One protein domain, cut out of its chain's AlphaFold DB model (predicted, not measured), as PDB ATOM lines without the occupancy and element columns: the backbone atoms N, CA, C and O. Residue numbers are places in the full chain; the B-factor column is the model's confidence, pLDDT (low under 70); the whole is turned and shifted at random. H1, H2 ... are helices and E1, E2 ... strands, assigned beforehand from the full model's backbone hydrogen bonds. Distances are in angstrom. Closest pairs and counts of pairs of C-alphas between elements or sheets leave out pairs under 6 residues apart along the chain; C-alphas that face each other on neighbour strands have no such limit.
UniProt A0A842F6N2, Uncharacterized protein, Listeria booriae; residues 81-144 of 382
ATOM      1  N   SER A  81      34.707 113.131 -41.575       70.12
ATOM      2  CA  SER A  81      35.026 114.552 -41.702       70.12
ATOM      3  C   SER A  81      33.844 115.420 -41.280       70.12
ATOM      4  O   SER A  81      32.681 114.998 -41.282       70.12
ATOM      5  N   LEU A  82      34.130 116.644 -40.847       62.91
ATOM      6  CA  LEU A  82      33.109 117.604 -40.445       62.91
ATOM      7  C   LEU A  82      32.610 118.401 -41.656       62.91
ATOM      8  O   LEU A  82      33.323 118.600 -42.636       62.91
ATOM      9  N   SER A  83      31.355 118.856 -41.604       58.66
ATOM     10  CA  SER A  83      30.840 119.802 -42.600       58.66
ATOM     11  C   SER A  83      31.621 121.116 -42.556       58.66
ATOM     12  O   SER A  83      31.927 121.561 -41.457       58.66
ATOM     13  N   GLU A  84      31.808 121.797 -43.693       51.97
ATOM     14  CA  GLU A  84      32.497 123.105 -43.787       51.97
ATOM     15  C   GLU A  84      31.991 124.170 -42.785       51.97
ATOM     16  O   GLU A  84      32.725 125.081 -42.411       51.97
ATOM     17  N   ASP A  85      30.743 124.048 -42.318       45.88
ATOM     18  CA  ASP A  85      30.127 124.927 -41.316       45.88
ATOM     19  C   ASP A  85      30.584 124.652 -39.862       45.88
ATOM     20  O   ASP A  85      30.130 125.324 -38.928       45.88
ATOM     21  N   VAL A  86      31.443 123.651 -39.649       50.28
ATOM     22  CA  VAL A  86      31.947 123.177 -38.354       50.28
ATOM     23  C   VAL A  86      33.473 123.084 -38.465       50.28
ATOM     24  O   VAL A  86      33.980 122.294 -39.251       50.28
ATOM     25  N   SER A  87      34.217 123.913 -37.724       47.91
ATOM     26  CA  SER A  87      35.690 123.902 -37.783       47.91
ATOM     27  C   SER A  87      36.267 122.622 -37.176       47.91
ATOM     28  O   SER A  87      35.688 122.107 -36.230       47.91
ATOM     29  N   ASP A  88      37.446 122.164 -37.601       46.09
ATOM     30  CA  ASP A  88      38.121 121.007 -36.975       46.09
ATOM     31  C   ASP A  88      38.352 121.194 -35.460       46.09
ATOM     32  O   ASP A  88      38.272 120.241 -34.683       46.09
ATOM     33  N   ASP A  89      38.463 122.450 -35.013       45.69
ATOM     34  CA  ASP A  89      38.512 122.849 -33.598       45.69
ATOM     35  C   ASP A  89      37.222 122.531 -32.789       45.69
ATOM     36  O   ASP A  89      37.171 122.807 -31.593       45.69
ATOM     37  N   TRP A  90      36.154 121.986 -33.396       47.69
ATOM     38  CA  TRP A  90      34.870 121.672 -32.728       47.69
ATOM     39  C   TRP A  90      34.777 120.276 -32.108       47.69
ATOM     40  O   TRP A  90      33.889 120.039 -31.279       47.69
ATOM     41  N   LEU A  91      35.609 119.331 -32.552       51.62
ATOM     42  CA  LEU A  91      35.633 117.974 -31.998       51.62
ATOM     43  C   LEU A  91      36.017 117.960 -30.511       51.62
ATOM     44  O   LEU A  91      35.382 117.193 -29.802       51.62
ATOM     45  N   PRO A  92      36.952 118.797 -30.010       48.28
ATOM     46  CA  PRO A  92      37.337 118.842 -28.596       48.28
ATOM     47  C   PRO A  92      36.321 119.499 -27.646       48.28
ATOM     48  O   PRO A  92      36.454 119.337 -26.438       48.28
ATOM     49  N   ASP A  93      35.323 120.234 -28.149       51.75
ATOM     50  CA  ASP A  93      34.598 121.223 -27.335       51.75
ATOM     51  C   ASP A  93      33.066 121.103 -27.466       51.75
ATOM     52  O   ASP A  93      32.334 122.065 -27.721       51.75
ATOM     53  N   ILE A  94      32.555 119.872 -27.313       52.69
ATOM     54  CA  ILE A  94      31.107 119.592 -27.255       52.69
ATOM     55  C   ILE A  94      30.427 120.400 -26.135       52.69
ATOM     56  O   ILE A  94      29.268 120.789 -26.284       52.69
ATOM     57  N   GLU A  95      31.152 120.713 -25.057       46.16
ATOM     58  CA  GLU A  95      30.644 121.453 -23.897       46.16
ATOM     59  C   GLU A  95      30.398 122.949 -24.169       46.16
ATOM     60  O   GLU A  95      29.498 123.540 -23.573       46.16
ATOM     61  N   ASN A  96      31.109 123.569 -25.120       48.66
ATOM     62  CA  ASN A  96      30.926 124.987 -25.474       48.66
ATOM     63  C   ASN A  96      29.804 125.237 -26.505       48.66
ATOM     64  O   ASN A  96      29.672 126.335 -27.064       48.66
ATOM     65  N   ARG A  97      28.963 124.231 -26.771       54.06
ATOM     66  CA  ARG A  97      27.916 124.302 -27.796       54.06
ATOM     67  C   ARG A  97      26.717 125.123 -27.326       54.06
ATOM     68  O   ARG A  97      26.115 124.887 -26.286       54.06
ATOM     69  N   GLY A  98      26.320 126.087 -28.156       50.44
ATOM     70  CA  GLY A  98      24.999 126.712 -28.070       50.44
ATOM     71  C   GLY A  98      23.849 125.716 -28.325       50.44
ATOM     72  O   GLY A  98      24.006 124.507 -28.271       50.44
ATOM     73  N   THR A  99      22.662 126.215 -28.672       54.06
ATOM     74  CA  THR A  99      21.387 125.458 -28.702       54.06
ATOM     75  C   THR A  99      21.183 124.476 -29.879       54.06
ATOM     76  O   THR A  99      20.054 124.348 -30.356       54.06
ATOM     77  N   LYS A 100      22.226 123.862 -30.453       67.00
ATOM     78  CA  LYS A 100      22.064 122.928 -31.589       67.00
ATOM     79  C   LYS A 100      22.159 121.477 -31.117       67.00
ATOM     80  O   LYS A 100      23.243 121.017 -30.791       67.00
ATOM     81  N   ASP A 101      21.042 120.757 -31.201       79.62
ATOM     82  CA  ASP A 101      20.941 119.334 -30.832       79.62
ATOM     83  C   ASP A 101      21.382 118.376 -31.952       79.62
ATOM     84  O   ASP A 101      21.411 117.167 -31.763       79.62
ATOM     85  N   LYS A 102      21.702 118.892 -33.144       83.88
ATOM     86  CA  LYS A 102      22.101 118.089 -34.304       83.88
ATOM     87  C   LYS A 102      23.279 118.698 -35.047       83.88
ATOM     88  O   LYS A 102      23.359 119.921 -35.190       83.88
ATOM     89  N   VAL A 103      24.129 117.830 -35.583       81.62
ATOM     90  CA  VAL A 103      25.250 118.176 -36.462       81.62
ATOM     91  C   VAL A 103      25.274 117.251 -37.677       81.62
ATOM     92  O   VAL A 103      24.873 116.092 -37.587       81.62
ATOM     93  N   THR A 104      25.737 117.766 -38.814       84.31
ATOM     94  CA  THR A 104      26.009 116.950 -39.999       84.31
ATOM     95  C   THR A 104      27.471 116.520 -39.978       84.31
ATOM     96  O   THR A 104      28.360 117.368 -39.938       84.31
ATOM     97  N   ILE A 105      27.710 115.214 -40.030       84.00
ATOM     98  CA  ILE A 105      29.040 114.606 -40.156       84.00
ATOM     99  C   ILE A 105      29.104 113.907 -41.508       84.00
ATOM    100  O   ILE A 105      28.095 113.400 -41.985       84.00
ATOM    101  N   TYR A 106      30.261 113.886 -42.151       84.19
ATOM    102  CA  TYR A 106      30.475 113.142 -43.381       84.19
ATOM    103  C   TYR A 106      31.203 111.848 -43.047       84.19
ATOM    104  O   TYR A 106      32.393 111.857 -42.761       84.19
ATOM    105  N   ALA A 107      30.487 110.728 -43.083       86.56
ATOM    106  CA  ALA A 107      31.091 109.409 -42.954       86.56
ATOM    107  C   ALA A 107      31.464 108.901 -44.346       86.56
ATOM    108  O   ALA A 107      30.578 108.705 -45.187       86.56
ATOM    109  N   LYS A 108      32.767 108.754 -44.615       83.25
ATOM    110  CA  LYS A 108      33.301 108.372 -45.937       83.25
ATOM    111  C   LYS A 108      32.692 109.213 -47.072       83.25
ATOM    112  O   LYS A 108      32.116 108.700 -48.038       83.25
ATOM    113  N   GLY A 109      32.685 110.533 -46.876       82.19
ATOM    114  CA  GLY A 109      32.133 111.517 -47.815       82.19
ATOM    115  C   GLY A 109      30.600 111.577 -47.913       82.19
ATOM    116  O   GLY A 109      30.073 112.374 -48.693       82.19
ATOM    117  N   LYS A 110      29.849 110.783 -47.136       86.25
ATOM    118  CA  LYS A 110      28.375 110.806 -47.124       86.25
ATOM    119  C   LYS A 110      27.843 111.556 -45.901       86.25
ATOM    120  O   LYS A 110      28.189 111.183 -44.783       86.25
ATOM    121  N   PRO A 111      26.965 112.560 -46.079       89.12
ATOM    122  CA  PRO A 111      26.415 113.302 -44.953       89.12
ATOM    123  C   PRO A 111      25.465 112.424 -44.130       89.12
ATOM    124  O   PRO A 111      24.535 111.820 -44.668       89.12
ATOM    125  N   ILE A 112      25.676 112.415 -42.821       90.19
ATOM    126  CA  ILE A 112      24.830 111.806 -41.801       90.19
ATOM    127  C   ILE A 112      24.445 112.874 -40.773       90.19
ATOM    128  O   ILE A 112      25.271 113.690 -40.366       90.19
ATOM    129  N   GLU A 113      23.178 112.895 -40.360       89.56
ATOM    130  CA  GLU A 113      22.763 113.700 -39.209       89.56
ATOM    131  C   GLU A 113      23.050 112.924 -37.923       89.56
ATOM    132  O   GLU A 113      22.644 111.768 -37.788       89.56
ATOM    133  N   VAL A 114      23.698 113.585 -36.968       87.75
ATOM    134  CA  VAL A 114      24.024 113.035 -35.651       87.75
ATOM    135  C   VAL A 114      23.375 113.900 -34.579       87.75
ATOM    136  O   VAL A 114      23.587 115.113 -34.533       87.75
ATOM    137  N   ASP A 115      22.563 113.272 -33.732       87.62
ATOM    138  CA  ASP A 115      22.014 113.865 -32.516       87.62
ATOM    139  C   ASP A 115      23.131 113.997 -31.474       87.62
ATOM    140  O   ASP A 115      23.789 113.022 -31.110       87.62
ATOM    141  N   ILE A 116      23.358 115.224 -31.029       82.00
ATOM    142  CA  ILE A 116      24.386 115.622 -30.062       82.00
ATOM    143  C   ILE A 116      23.748 116.239 -28.811       82.00
ATOM    144  O   ILE A 116      24.422 116.942 -28.063       82.00
ATOM    145  N   SER A 117      22.444 116.027 -28.603       81.81
ATOM    146  CA  SER A 117      21.757 116.448 -27.383       81.81
ATOM    147  C   SER A 117      22.350 115.768 -26.147       81.81
ATOM    148  O   SER A 117      22.895 114.667 -26.222       81.81
ATOM    149  N   GLU A 118      22.175 116.389 -24.980       79.06
ATOM    150  CA  GLU A 118      22.602 115.840 -23.684       79.06
ATOM    151  C   GLU A 118      22.119 114.393 -23.493       79.06
ATOM    152  O   GLU A 118      22.896 113.511 -23.147       79.06
ATOM    153  N   LYS A 119      20.868 114.104 -23.874       83.81
ATOM    154  CA  LYS A 119      20.302 112.750 -23.835       83.81
ATOM    155  C   LYS A 119      21.037 111.757 -24.749       83.81
ATOM    156  O   LYS A 119      21.157 110.581 -24.408       83.81
ATOM    157  N   ALA A 120      21.472 112.187 -25.934       84.81
ATOM    158  CA  ALA A 120      22.238 111.337 -26.842       84.81
ATOM    159  C   ALA A 120      23.641 111.063 -26.278       84.81
ATOM    160  O   ALA A 120      24.103 109.922 -26.322       84.81
ATOM    161  N   ILE A 121      24.275 112.070 -25.673       79.56
ATOM    162  CA  ILE A 121      25.574 111.938 -24.999       79.56
ATOM    163  C   ILE A 121      25.470 110.989 -23.795       79.56
ATOM    164  O   ILE A 121      26.258 110.055 -23.681       79.56
ATOM    165  N   GLU A 122      24.443 111.134 -22.956       80.00
ATOM    166  CA  GLU A 122      24.165 110.207 -21.848       80.00
ATOM    167  C   GLU A 122      23.999 108.756 -22.333       80.00
ATOM    168  O   GLU A 122      24.378 107.817 -21.636       80.00
ATOM    169  N   SER A 123      23.462 108.544 -23.542       82.38
ATOM    170  CA  SER A 123      23.224 107.196 -24.077       82.38
ATOM    171  C   SER A 123      24.497 106.427 -24.434       82.38
ATOM    172  O   SER A 123      24.489 105.196 -24.403       82.38
ATOM    173  N   ILE A 124      25.589 107.133 -24.744       80.69
ATOM    174  CA  ILE A 124      26.905 106.521 -24.974       80.69
ATOM    175  C   ILE A 124      27.739 106.430 -23.689       80.69
ATOM    176  O   ILE A 124      28.793 105.789 -23.709       80.69
ATOM    177  N   ASP A 125      27.222 107.005 -22.588       71.38
ATOM    178  CA  ASP A 125      27.740 106.945 -21.213       71.38
ATOM    179  C   ASP A 125      29.245 107.221 -21.171       71.38
ATOM    180  O   ASP A 125      30.077 106.385 -20.817       71.38
ATOM    181  N   VAL A 126      29.564 108.423 -21.644       64.69
ATOM    182  CA  VAL A 126      30.893 109.020 -21.610       64.69
ATOM    183  C   VAL A 126      30.901 110.080 -20.514       64.69
ATOM    184  O   VAL A 126      29.964 110.874 -20.417       64.69
ATOM    185  N   ALA A 127      31.953 110.104 -19.692       51.56
ATOM    186  CA  ALA A 127      32.177 111.213 -18.774       51.56
ATOM    187  C   ALA A 127      32.365 112.506 -19.603       51.56
ATOM    188  O   ALA A 127      33.218 112.503 -20.496       51.56
ATOM    189  N   PRO A 128      31.605 113.590 -19.341       44.34
ATOM    190  CA  PRO A 128      31.623 114.824 -20.145       44.34
ATOM    191  C   PRO A 128      33.024 115.423 -20.340       44.34
ATOM    192  O   PRO A 128      33.325 116.044 -21.352       44.34
ATOM    193  N   GLU A 129      33.903 115.147 -19.383       44.78
ATOM    194  CA  GLU A 129      35.032 115.995 -19.040       44.78
ATOM    195  C   GLU A 129      36.326 115.692 -19.816       44.78
ATOM    196  O   GLU A 129      37.298 116.400 -19.593       44.78
ATOM    197  N   ASN A 130      36.386 114.699 -20.726       47.31
ATOM    198  CA  ASN A 130      37.696 114.287 -21.276       47.31
ATOM    199  C   ASN A 130      37.803 113.790 -22.728       47.31
ATOM    200  O   ASN A 130      38.883 113.364 -23.119       47.31
ATOM    201  N   MET A 131      36.754 113.782 -23.555       53.94
ATOM    202  CA  MET A 131      36.785 112.869 -24.714       53.94
ATOM    203  C   MET A 131      35.912 113.300 -25.898       53.94
ATOM    204  O   MET A 131      35.188 112.498 -26.489       53.94
ATOM    205  N   ALA A 132      35.920 114.579 -26.257       61.69
ATOM    206  CA  ALA A 132      34.923 115.096 -27.192       61.69
ATOM    207  C   ALA A 132      35.050 114.516 -28.630       61.69
ATOM    208  O   ALA A 132      34.033 114.259 -29.275       61.69
ATOM    209  N   GLY A 133      36.257 114.143 -29.078       70.25
ATOM    210  CA  GLY A 133      36.466 113.451 -30.358       70.25
ATOM    211  C   GLY A 133      35.928 112.015 -30.397       70.25
ATOM    212  O   GLY A 133      35.059 111.691 -31.208       70.25
ATOM    213  N   VAL A 134      36.358 111.158 -29.462       77.44
ATOM    214  CA  VAL A 134      35.868 109.767 -29.356       77.44
ATOM    215  C   VAL A 134      34.359 109.710 -29.076       77.44
ATOM    216  O   VAL A 134      33.667 108.806 -29.543       77.44
ATOM    217  N   SER A 135      33.810 110.703 -28.367       78.50
ATOM    218  CA  SER A 135      32.368 110.800 -28.105       78.50
ATOM    219  C   SER A 135      31.574 110.947 -29.397       78.50
ATOM    220  O   SER A 135      30.530 110.317 -29.545       78.50
ATOM    221  N   ILE A 136      32.074 111.725 -30.359       80.62
ATOM    222  CA  ILE A 136      31.433 111.863 -31.670       80.62
ATOM    223  C   ILE A 136      31.447 110.541 -32.430       80.62
ATOM    224  O   ILE A 136      30.409 110.151 -32.961       80.62
ATOM    225  N   VAL A 137      32.567 109.816 -32.438       86.38
ATOM    226  CA  VAL A 137      32.647 108.510 -33.112       86.38
ATOM    227  C   VAL A 137      31.680 107.507 -32.474       86.38
ATOM    228  O   VAL A 137      30.928 106.838 -33.180       86.38
ATOM    229  N   ARG A 138      31.607 107.466 -31.137       88.56
ATOM    230  CA  ARG A 138      30.645 106.631 -30.395       88.56
ATOM    231  C   ARG A 138      29.192 107.029 -30.663       88.56
ATOM    232  O   ARG A 138      28.348 106.148 -30.810       88.56
ATOM    233  N   LEU A 139      28.878 108.325 -30.771       87.81
ATOM    234  CA  LEU A 139      27.543 108.800 -31.168       87.81
ATOM    235  C   LEU A 139      27.197 108.364 -32.592       87.81
ATOM    236  O   LEU A 139      26.087 107.880 -32.824       87.81
ATOM    237  N   VAL A 140      28.138 108.509 -33.530       90.19
ATOM    238  CA  VAL A 140      27.971 108.051 -34.913       90.19
ATOM    239  C   VAL A 140      27.708 106.553 -34.935       90.19
ATOM    240  O   VAL A 140      26.726 106.144 -35.542       90.19
ATOM    241  N   PHE A 141      28.499 105.746 -34.229       92.12
ATOM    242  CA  PHE A 141      28.281 104.303 -34.156       92.12
ATOM    243  C   PHE A 141      26.915 103.952 -33.548       92.12
ATOM    244  O   PHE A 141      26.172 103.154 -34.111       92.12
ATOM    245  N   ASN A 142      26.545 104.586 -32.431       90.94
ATOM    246  CA  ASN A 142      25.290 104.309 -31.731       90.94
ATOM    247  C   ASN A 142      24.045 104.668 -32.567       90.94
ATOM    248  O   ASN A 142      22.994 104.046 -32.423       90.94
ATOM    249  N   GLN A 143      24.144 105.674 -33.441       92.12
ATOM    250  CA  GLN A 143      23.018 106.161 -34.251       92.12
ATOM    251  C   GLN A 143      23.034 105.644 -35.696       92.12
ATOM    252  O   GLN A 143      21.978 105.509 -36.312       92.12
ATOM    253  N   ASN A 144      24.219 105.371 -36.241       92.44
ATOM    254  CA  ASN A 144      24.478 105.026 -37.638       92.44
ATOM    255  C   ASN A 144      25.621 103.984 -37.740       92.44
ATOM    256  O   ASN A 144      26.658 104.273 -38.348       92.44
TER     257      ASN A 144
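AT A GLANCE: This is residues 81 to 144 of the 382 residues of an uncharacterized protein of Listeria booriae (UniProt A0A842F6N2). A hairpin of two antiparallel strands, E1 and E2, makes a small wall along one side of the domain, and the helix H2 packs on it mainly at E2, through residues 136 to 143. The short helix H1 follows E2 past the hairpin's open end and meets H2 about crosswise, while the long unnamed stretch of residues 81 to 101 leads in beside E1 and pairs with it briefly at residues 81 to 82. The printed part has 64 residues, with two named strands and two named helices in the order E1, E2, H1, H2; the class is mixed, helices and strands, and under half of the residues, 31 of 64, are in named elements. The whole is compact, with a radius of gyration of the C-alphas of 10.9 A, and rounded, spanning 29 by 22 by 20 A.

HOW THE PARTS SIT: Start at residues 81 to 82, which pair antiparallel with residues 105 to 106 of E1, the strand of residues 102 to 107. Then look at E2, residues 110 to 115, the antiparallel neighbour of E1, with 147 degrees between their directions. They form a hairpin; find N 105 and O 112 at 2.9 A and N 112 and O 105 at 2.7 A, both within hydrogen-bond range. A tight link of 2 residues leads from E2 to H1, residues 118 to 124, which is apart from E1. Go on to H2, residues 132 to 143, which touches H1 about perpendicular, at 79 degrees; their closest C-alphas, those of Ile 124 and Arg 138, are 6.6 A apart. The closest C-alphas of E2 and H2, those of Val 114 and Val 140, are 6.4 A apart. H2 and E1 are only just apart, at 8.5 A. In H2 every O i to N i+4 pair is within hydrogen-bond range; in H1 it is 2 of 3.

IN THESE COORDINATES: Find C-alpha 102 at (22.101, 118.089, -34.304); from there E1 runs 15.2 A to C-alpha 107. E2 goes from C-alpha 110 at (28.375, 110.806, -47.124) to C-alpha 115, 16.2 A. H1, residues 118 to 124, measures 10.3 A. H2 runs 16.5 A from C-alpha 132 to C-alpha 143 at (23.018, 106.161, -34.251).

THE WHOLE: The two C-alphas farthest apart, those of Lys 110 and Glu 129, are 29.3 A from each other. The printed part has no cut. The links E1 to E2 and E2 to H1 are tight, and H1 to H2, with 7 residues, is short. Look in the B-factor column for the model's confidence: the mean pLDDT of the printed part is 70.8, and residues 82 to 100 and 126 to 132 are under 70.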